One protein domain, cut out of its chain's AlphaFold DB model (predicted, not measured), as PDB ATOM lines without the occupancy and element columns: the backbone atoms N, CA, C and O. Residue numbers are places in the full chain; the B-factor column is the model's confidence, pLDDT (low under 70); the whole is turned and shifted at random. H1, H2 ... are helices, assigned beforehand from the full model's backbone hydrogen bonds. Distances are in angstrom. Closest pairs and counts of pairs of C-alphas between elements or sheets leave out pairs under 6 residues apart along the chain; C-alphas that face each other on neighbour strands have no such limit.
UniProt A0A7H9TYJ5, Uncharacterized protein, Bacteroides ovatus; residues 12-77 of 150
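Overview. This is residues 12 to 77 of the 150 residues of an uncharacterized protein of Bacteroides ovatus (UniProt A0A7H9TYJ5). The domain is a small cluster of five helices, in which the longest helix, H2, makes one side and H3 makes another, apart from it, while H4 follows H3 and packs on H2 at a wide angle. H1 packs on H3, also at a wide angle, the short H5 packs on H4 at one end of the domain, and at the other end residues 39 to 44 stick out. The printed part has 66 residues with five named helices, in the order H1, H2, H3, H4, H5, and no named strand; the class is all helix. The whole is compact, with a radius of gyration of the C-alphas of 11.3 A and spans of 35 by 24 by 19 A.

Along the chain. The longest helix is H2, residues 27 to 39, 18.5 A from first to last C-alpha; C-alpha 27 is at (37.058, -40.550, 7.668) and C-alpha 39 at (45.239, -57.002, 9.564). H1 before it has residues 17 to 22 and measures 8.6 A. After H2 come H3, residues 48 to 57, 14.1 A, and H4, residues 59 to 66, 10.4 A. H5, residues 71 to 75, measures 6.1 A and ends with C-alpha 75 at (36.361, -37.611, 23.388).

Arrangement. H2 and H4 touch, about perpendicular at 83 degrees, and their closest C-alphas, those of Gln 29 and Leu 66, are 6.7 A apart. H4 and H5 touch, with the closest C-alphas, those of Asp 60 and Glu 71, 4.8 A apart. H3 and H4 are close but not clearly touching; the closest C-alphas are those of Phe 55 and Ile 62, 7.4 A apart, and the lines stand at 86 degrees, about perpendicular. H1 and H3 touch, about perpendicular at 90 degrees, with the C-alphas of Gly 18 and Trp 56 closest at 4.1 A. H1 and H4 are close but not clearly touching, at a shallow tilt of 9 degrees, the same way; their closest C-alphas, those of Arg 21 and Phe 59, are 7.7 A apart. H1 and H2 are close but not clearly touching, with the C-alphas of Ala 22 and Leu 30 closest at 7.9 A. H2 and H3 are apart, and H5 is apart from H1, H2 and H3. In H1, H2, H3, H4 and H5 every O i to N i+4 pair is within hydrogen-bond range.

Size, cuts and confidence. The two C-alphas farthest apart, those of Glu 43 and Ala 76, are 35.3 A apart. Residues 39 to 44, of which 39 belongs to H2, stand free. The links from H1 to H2, from H3 to H4 and from H4 to H5 are tight, and the link from H2 to H3, 8 residues, is short. The printed part has no cut. The mean pLDDT of the printed part is 95.0, and no printed residue is under 70.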
ATOM      1  N   PHE A  12      29.780 -48.469   6.092       94.25
ATOM      2  CA  PHE A  12      29.144 -49.378   7.030       94.25
ATOM      3  C   PHE A  12      27.986 -48.687   7.752       94.25
ATOM      4  O   PHE A  12      28.075 -47.560   8.245       94.25
ATOM      5  N   LYS A  13      26.852 -49.382   7.832       95.12
ATOM      6  CA  LYS A  13      25.658 -48.868   8.504       95.12
ATOM      7  C   LYS A  13      25.679 -49.275   9.966       95.12
ATOM      8  O   LYS A  13      25.038 -50.257  10.319       95.12
ATOM      9  N   PHE A  14      26.376 -48.502  10.789       96.56
ATOM     10  CA  PHE A  14      26.311 -48.640  12.241       96.56
ATOM     11  C   PHE A  14      24.892 -48.407  12.778       96.56
ATOM     12  O   PHE A  14      24.073 -47.723  12.156       96.56
ATOM     13  N   TRP A  15      24.604 -48.962  13.954       97.88
ATOM     14  CA  TRP A  15      23.343 -48.766  14.664       97.88
ATOM     15  C   TRP A  15      23.541 -48.622  16.174       97.88
ATOM     16  O   TRP A  15      24.480 -49.157  16.774       97.88
ATOM     17  N   SER A  16      22.578 -47.953  16.815       96.12
ATOM     18  CA  SER A  16      22.556 -47.740  18.267       96.12
ATOM     19  C   SER A  16      23.868 -47.095  18.751       96.12
ATOM     20  O   SER A  16      24.353 -46.175  18.103       96.12
ATOM     21  N   GLY A  17      24.471 -47.548  19.857       94.25
ATOM     22  CA  GLY A  17      25.679 -46.895  20.371       94.25
ATOM     23  C   GLY A  17      26.918 -47.045  19.482       94.25
ATOM     24  O   GLY A  17      27.796 -46.192  19.549       94.25
ATOM     25  N   GLY A  18      26.970 -48.047  18.596       96.69
ATOM     26  CA  GLY A  18      28.030 -48.135  17.585       96.69
ATOM     27  C   GLY A  18      27.954 -46.981  16.581       96.69
ATOM     28  O   GLY A  18      28.978 -46.448  16.167       96.69
ATOM     29  N   GLU A  19      26.738 -46.531  16.249       97.12
ATOM     30  CA  GLU A  19      26.516 -45.375  15.373       97.12
ATOM     31  C   GLU A  19      26.939 -44.072  16.048       97.12
ATOM     32  O   GLU A  19      27.588 -43.236  15.420       97.12
ATOM     33  N   ASP A  20      26.586 -43.905  17.323       96.00
ATOM     34  CA  ASP A  20      26.969 -42.724  18.096       96.00
ATOM     35  C   ASP A  20      28.497 -42.601  18.194       96.00
ATOM     36  O   ASP A  20      29.028 -41.502  18.050       96.00
ATOM     37  N   ARG A  21      29.207 -43.727  18.349       94.69
ATOM     38  CA  ARG A  21      30.675 -43.758  18.382       94.69
ATOM     39  C   ARG A  21      31.310 -43.518  17.023       94.69
ATOM     40  O   ARG A  21      32.167 -42.648  16.905       94.69
ATOM     41  N   ALA A  22      30.860 -44.219  15.985       95.62
ATOM     42  CA  ALA A  22      31.411 -44.058  14.642       95.62
ATOM     43  C   ALA A  22      31.271 -42.620  14.111       95.62
ATOM     44  O   ALA A  22      32.154 -42.147  13.402       95.62
ATOM     45  N   LYS A  23      30.208 -41.895  14.492       95.62
ATOM     46  CA  LYS A  23      30.011 -40.477  14.133       95.62
ATOM     47  C   LYS A  23      31.061 -39.529  14.709       95.62
ATOM     48  O   LYS A  23      31.230 -38.442  14.158       95.62
ATOM     49  N   ASN A  24      31.721 -39.908  15.799       94.88
ATOM     50  CA  ASN A  24      32.786 -39.103  16.393       94.88
ATOM     51  C   ASN A  24      34.141 -39.357  15.715       94.88
ATOM     52  O   ASN A  24      35.072 -38.584  15.916       94.88
ATOM     53  N   CYS A  25      34.254 -40.405  14.894       96.38
ATOM     54  CA  CYS A  25      35.445 -40.672  14.103       96.38
ATOM     55  C   CYS A  25      35.428 -39.870  12.797       96.38
ATOM     56  O   CYS A  25      34.416 -39.769  12.104       96.38
ATOM     57  N   THR A  26      36.588 -39.350  12.418       96.56
ATOM     58  CA  THR A  26      36.825 -38.817  11.074       96.56
ATOM     59  C   THR A  26      36.994 -39.945  10.057       96.56
ATOM     60  O   THR A  26      37.352 -41.072  10.401       96.56
ATOM     61  N   ASP A  27      36.827 -39.621   8.777       96.62
ATOM     62  CA  ASP A  27      37.058 -40.550   7.668       96.62
ATOM     63  C   ASP A  27      38.472 -41.169   7.684       96.62
ATOM     64  O   ASP A  27      38.648 -42.323   7.298       96.62
ATOM     65  N   GLU A  28      39.492 -40.419   8.112       96.25
ATOM     66  CA  GLU A  28      40.877 -40.910   8.219       96.25
ATOM     67  C   GLU A  28      41.058 -41.860   9.409       96.25
ATOM     68  O   GLU A  28      41.769 -42.860   9.311       96.25
ATOM     69  N   GLN A  29      40.384 -41.582  10.527       97.56
ATOM     70  CA  GLN A  29      40.370 -42.478  11.682       97.56
ATOM     71  C   GLN A  29      39.647 -43.786  11.347       97.56
ATOM     72  O   GLN A  29      40.155 -44.852  11.683       97.56
ATOM     73  N   LEU A  30      38.519 -43.727  10.633       97.44
ATOM     74  CA  LEU A  30      37.812 -44.924  10.169       97.44
ATOM     75  C   LEU A  30      38.677 -45.774   9.230       97.44
ATOM     76  O   LEU A  30      38.732 -46.984   9.421       97.44
ATOM     77  N   ASP A  31      39.420 -45.164   8.300       96.62
ATOM     78  CA  ASP A  31      40.369 -45.895   7.440       96.62
ATOM     79  C   ASP A  31      41.470 -46.587   8.245       96.62
ATOM     80  O   ASP A  31      41.860 -47.719   7.949       96.62
ATOM     81  N   LYS A  32      41.999 -45.904   9.266       97.06
ATOM     82  CA  LYS A  32      43.033 -46.468  10.138       97.06
ATOM     83  C   LYS A  32      42.490 -47.654  10.935       97.06
ATOM     84  O   LYS A  32      43.157 -48.684  11.000       97.06
ATOM     85  N   ILE A  33      41.290 -47.525  11.505       96.75
ATOM     86  CA  ILE A  33      40.611 -48.612  12.221       96.75
ATOM     87  C   ILE A  33      40.378 -49.789  11.273       96.75
ATOM     88  O   ILE A  33      40.742 -50.910  11.611       96.75
ATOM     89  N   GLU A  34      39.841 -49.537  10.076       95.62
ATOM     90  CA  GLU A  34      39.587 -50.560   9.057       95.62
ATOM     91  C   GLU A  34      40.866 -51.327   8.718       95.62
ATOM     92  O   GLU A  34      40.897 -52.550   8.828       95.62
ATOM     93  N   SER A  35      41.959 -50.616   8.431       95.44
ATOM     94  CA  SER A  35      43.247 -51.240   8.121       95.44
ATOM     95  C   SER A  35      43.773 -52.134   9.250       95.44
ATOM     96  O   SER A  35      44.418 -53.148   8.968       95.44
ATOM     97  N   ILE A  36      43.540 -51.774  10.516       95.00
ATOM     98  CA  ILE A  36      43.954 -52.588  11.668       95.00
ATOM     99  C   ILE A  36      43.028 -53.802  11.820       95.00
ATOM    100  O   ILE A  36      43.518 -54.923  11.961       95.00
ATOM    101  N   MET A  37      41.709 -53.608  11.708       93.50
ATOM    102  CA  MET A  37      40.723 -54.695  11.750       93.50
ATOM    103  C   MET A  37      40.951 -55.731  10.647       93.50
ATOM    104  O   MET A  37      40.776 -56.922  10.895       93.50
ATOM    105  N   GLU A  38      41.339 -55.299   9.444       91.88
ATOM    106  CA  GLU A  38      41.693 -56.180   8.328       91.88
ATOM    107  C   GLU A  38      42.972 -56.976   8.607       91.88
ATOM    108  O   GLU A  38      43.046 -58.164   8.288       91.88
ATOM    109  N   SER A  39      43.976 -56.341   9.222       91.94
ATOM    110  CA  SER A  39      45.239 -57.002   9.564       91.94
ATOM    111  C   SER A  39      45.066 -58.096  10.617       91.94
ATOM    112  O   SER A  39      45.827 -59.065  10.598       91.94
ATOM    113  N   ASP A  40      44.105 -57.937  11.525       88.38
ATOM    114  CA  ASP A  40      43.828 -58.878  12.618       88.38
ATOM    115  C   ASP A  40      42.505 -59.639  12.411       88.38
ATOM    116  O   ASP A  40      41.910 -60.188  13.343       88.38
ATOM    117  N   ALA A  41      42.019 -59.672  11.165       86.62
ATOM    118  CA  ALA A  41      40.736 -60.271  10.841       86.62
ATOM    119  C   ALA A  41      40.737 -61.791  11.092       86.62
ATOM    120  O   ALA A  41      41.657 -62.502  10.666       86.62
ATOM    121  N   PRO A  42      39.675 -62.340  11.708       85.88
ATOM    122  CA  PRO A  42      39.512 -63.786  11.800       85.88
ATOM    123  C   PRO A  42      39.337 -64.395  10.400       85.88
ATOM    124  O   PRO A  42      38.837 -63.744   9.485       85.88
ATOM    125  N   GLU A  43      39.652 -65.686  10.228       84.31
ATOM    126  CA  GLU A  43      39.480 -66.380   8.933       84.31
ATOM    127  C   GLU A  43      38.040 -66.302   8.387       84.31
ATOM    128  O   GLU A  43      37.816 -66.385   7.180       84.31
ATOM    129  N   SER A  44      37.050 -66.161   9.275       84.44
ATOM    130  CA  SER A  44      35.638 -65.992   8.919       84.44
ATOM    131  C   SER A  44      35.260 -64.577   8.477       84.44
ATOM    132  O   SER A  44      34.128 -64.389   8.027       84.44
ATOM    133  N   GLY A  45      36.166 -63.610   8.626       85.69
ATOM    134  CA  GLY A  45      35.875 -62.183   8.576       85.69
ATOM    135  C   GLY A  45      35.091 -61.700   9.798       85.69
ATOM    136  O   GLY A  45      34.581 -62.499  10.592       85.69
ATOM    137  N   TRP A  46      35.002 -60.381   9.924       88.69
ATOM    138  CA  TRP A  46      34.139 -59.709  10.887       88.69
ATOM    139  C   TRP A  46      32.694 -59.726  10.386       88.69
ATOM    140  O   TRP A  46      32.439 -59.469   9.208       88.69
ATOM    141  N   THR A  47      31.737 -60.049  11.255       91.06
ATOM    142  CA  THR A  47      30.318 -59.865  10.931       91.06
ATOM    143  C   THR A  47      29.877 -58.440  11.249       91.06
ATOM    144  O   THR A  47      30.499 -57.768  12.069       91.06
ATOM    145  N   ASP A  48      28.774 -57.989  10.650       93.25
ATOM    146  CA  ASP A  48      28.193 -56.675  10.950       93.25
ATOM    147  C   ASP A  48      27.966 -56.483  12.463       93.25
ATOM    148  O   ASP A  48      28.252 -55.416  13.003       93.25
ATOM    149  N   ASP A  49      27.482 -57.523  13.155       93.44
ATOM    150  CA  ASP A  49      27.275 -57.493  14.608       93.44
ATOM    151  C   ASP A  49      28.605 -57.342  15.359       93.44
ATOM    152  O   ASP A  49      28.661 -56.596  16.334       93.44
ATOM    153  N   ASP A  50      29.672 -58.015  14.913       94.50
ATOM    154  CA  ASP A  50      30.992 -57.891  15.537       94.50
ATOM    155  C   ASP A  50      31.535 -56.466  15.378       94.50
ATOM    156  O   ASP A  50      31.949 -55.862  16.364       94.50
ATOM    157  N   ILE A  51      31.462 -55.900  14.166       95.06
ATOM    158  CA  ILE A  51      31.910 -54.529  13.874       95.06
ATOM    159  C   ILE A  51      31.133 -53.527  14.732       95.06
ATOM    160  O   ILE A  51      31.724 -52.691  15.414       95.06
ATOM    161  N   ASN A  52      29.801 -53.616  14.743       97.19
ATOM    162  CA  ASN A  52      28.983 -52.665  15.486       97.19
ATOM    163  C   ASN A  52      29.181 -52.782  17.003       97.19
ATOM    164  O   ASN A  52      29.232 -51.768  17.696       97.19
ATOM    165  N   ASN A  53      29.281 -54.007  17.529       96.88
ATOM    166  CA  ASN A  53      29.521 -54.225  18.954       96.88
ATOM    167  C   ASN A  53      30.909 -53.747  19.373       96.88
ATOM    168  O   ASN A  53      31.025 -53.198  20.461       96.88
ATOM    169  N   PHE A  54      31.920 -53.888  18.514       95.75
ATOM    170  CA  PHE A  54      33.265 -53.402  18.795       95.75
ATOM    171  C   PHE A  54      33.288 -51.875  18.953       95.75
ATOM    172  O   PHE A  54      33.785 -51.359  19.950       95.75
ATOM    173  N   PHE A  55      32.625 -51.150  18.045       97.12
ATOM    174  CA  PHE A  55      32.453 -49.699  18.178       97.12
ATOM    175  C   PHE A  55      31.608 -49.298  19.387       97.12
ATOM    176  O   PHE A  55      31.831 -48.234  19.952       97.12
ATOM    177  N   TRP A  56      30.628 -50.110  19.786       96.88
ATOM    178  CA  TRP A  56      29.744 -49.765  20.897       96.88
ATOM    179  C   TRP A  56      30.375 -50.059  22.265       96.88
ATOM    180  O   TRP A  56      30.334 -49.213  23.156       96.88
ATOM    181  N   PHE A  57      30.915 -51.258  22.464       95.81
ATOM    182  CA  PHE A  57      31.288 -51.761  23.787       95.81
ATOM    183  C   PHE A  57      32.792 -51.751  24.054       95.81
ATOM    184  O   PHE A  57      33.173 -51.702  25.220       95.81
ATOM    185  N   ASP A  58      33.622 -51.757  23.011       96.38
ATOM    186  CA  ASP A  58      35.078 -51.917  23.116       96.38
ATOM    187  C   ASP A  58      35.833 -50.707  22.532       96.38
ATOM    188  O   ASP A  58      36.952 -50.823  22.025       96.38
ATOM    189  N   PHE A  59      35.233 -49.513  22.613       96.94
ATOM    190  CA  PHE A  59      35.784 -48.305  21.996       96.94
ATOM    191  C   PHE A  59      37.133 -47.874  22.588       96.94
ATOM    192  O   PHE A  59      37.930 -47.275  21.875       96.94
ATOM    193  N   ASP A  60      37.453 -48.238  23.833       97.44
ATOM    194  CA  ASP A  60      38.789 -48.010  24.407       97.44
ATOM    195  C   ASP A  60      39.899 -48.642  23.549       97.44
ATOM    196  O   ASP A  60      40.962 -48.054  23.378       97.44
ATOM    197  N   THR A  61      39.644 -49.809  22.944       96.38
ATOM    198  CA  THR A  61      40.618 -50.458  22.049       96.38
ATOM    199  C   THR A  61      40.751 -49.701  20.728       96.38
ATOM    200  O   THR A  61      41.846 -49.564  20.188       96.38
ATOM    201  N   ILE A  62      39.641 -49.169  20.212       96.88
ATOM    202  CA  ILE A  62      39.651 -48.306  19.027       96.88
ATOM    203  C   ILE A  62      40.417 -47.008  19.316       96.88
ATOM    204  O   ILE A  62      41.210 -46.567  18.485       96.88
ATOM    205  N   ALA A  63      40.210 -46.410  20.488       97.81
ATOM    206  CA  ALA A  63      40.914 -45.214  20.927       97.81
ATOM    207  C   ALA A  63      42.433 -45.455  20.984       97.81
ATOM    208  O   ALA A  63      43.184 -44.683  20.384       97.81
ATOM    209  N   ASP A  64      42.866 -46.575  21.575       97.62
ATOM    210  CA  ASP A  64      44.273 -47.008  21.616       97.62
ATOM    211  C   ASP A  64      44.877 -47.117  20.212       97.62
ATOM    212  O   ASP A  64      45.904 -46.509  19.904       97.62
ATOM    213  N   TRP A  65      44.177 -47.771  19.283       97.12
ATOM    214  CA  TRP A  65      44.616 -47.854  17.887       97.12
ATOM    215  C   TRP A  65      44.789 -46.489  17.230       97.12
ATOM    216  O   TRP A  65      45.672 -46.299  16.386       97.12
ATOM    217  N   LEU A  66      43.951 -45.525  17.598       97.31
ATOM    218  CA  LEU A  66      44.022 -44.166  17.092       97.31
ATOM    219  C   LEU A  66      45.113 -43.319  17.765       97.31
ATOM    220  O   LEU A  66      45.452 -42.281  17.198       97.31
ATOM    221  N   GLY A  67      45.745 -43.799  18.839       97.50
ATOM    222  CA  GLY A  67      46.788 -43.092  19.589       97.50
ATOM    223  C   GLY A  67      46.254 -42.328  20.800       97.50
ATOM    224  O   GLY A  67      46.834 -41.318  21.191       97.50
ATOM    225  N   TYR A  68      45.131 -42.768  21.362       98.25
ATOM    226  CA  TYR A  68      44.538 -42.234  22.585       98.25
ATOM    227  C   TYR A  68      44.537 -43.318  23.653       98.25
ATOM    228  O   TYR A  68      44.244 -44.467  23.366       98.25
ATOM    229  N   LYS A  69      44.770 -42.951  24.909       96.69
ATOM    230  CA  LYS A  69      44.824 -43.920  26.011       96.69
ATOM    231  C   LYS A  69      43.519 -44.699  26.231       96.69
ATOM    232  O   LYS A  69      43.557 -45.861  26.627       96.69
ATOM    233  N   ASP A  70      42.379 -44.040  26.039       97.12
ATOM    234  CA  ASP A  70      41.038 -44.607  26.196       97.12
ATOM    235  C   ASP A  70      39.984 -43.710  25.509       97.12
ATOM    236  O   ASP A  70      40.297 -42.651  24.949       97.12
ATOM    237  N   GLU A  71      38.718 -44.117  25.574       96.25
ATOM    238  CA  GLU A  71      37.574 -43.371  25.050       96.25
ATOM    239  C   GLU A  71      37.476 -41.941  25.613       96.25
ATOM    240  O   GLU A  71      37.184 -41.004  24.868       96.25
ATOM    241  N   LYS A  72      37.756 -41.735  26.908       97.06
ATOM    242  CA  LYS A  72      37.696 -40.406  27.545       97.06
ATOM    243  C   LYS A  72      38.743 -39.468  26.936       97.06
ATOM    244  O   LYS A  72      38.469 -38.280  26.778       97.06
ATOM    245  N   HIS A  73      39.924 -39.986  26.600       98.19
ATOM    246  CA  HIS A  73      40.991 -39.223  25.948       98.19
ATOM    247  C   HIS A  73      40.654 -38.904  24.491       98.19
ATOM    248  O   HIS A  73      40.892 -37.779  24.043       98.19
ATOM    249  N   PHE A  74      40.037 -39.850  23.779       97.69
ATOM    250  CA  PHE A  74      39.514 -39.619  22.433       97.69
ATOM    251  C   PHE A  74      38.457 -38.507  22.422       97.69
ATOM    252  O   PHE A  74      38.611 -37.523  21.699       97.69
ATOM    253  N   ASP A  75      37.439 -38.605  23.283       96.25
ATOM    254  CA  ASP A  75      36.361 -37.611  23.388       96.25
ATOM    255  C   ASP A  75      36.885 -36.228  23.838       96.25
ATOM    256  O   ASP A  75      36.263 -35.197  23.568       96.25
ATOM    257  N   ALA A  76      38.029 -36.186  24.529       97.19
ATOM    258  CA  ALA A  76      38.700 -34.954  24.936       97.19
ATOM    259  C   ALA A  76      39.675 -34.386  23.886       97.19
ATOM    260  O   ALA A  76      40.231 -33.312  24.128       97.19
ATOM    261  N   GLU A  77      39.888 -35.079  22.762       96.69
ATOM    262  CA  GLU A  77      40.901 -34.751  21.748       96.69
ATOM    263  C   GLU A  77      42.310 -34.598  22.363       96.69
ATOM    264  O   GLU A  77      43.031 -33.621  22.117       96.69
TER     265      GLU A  77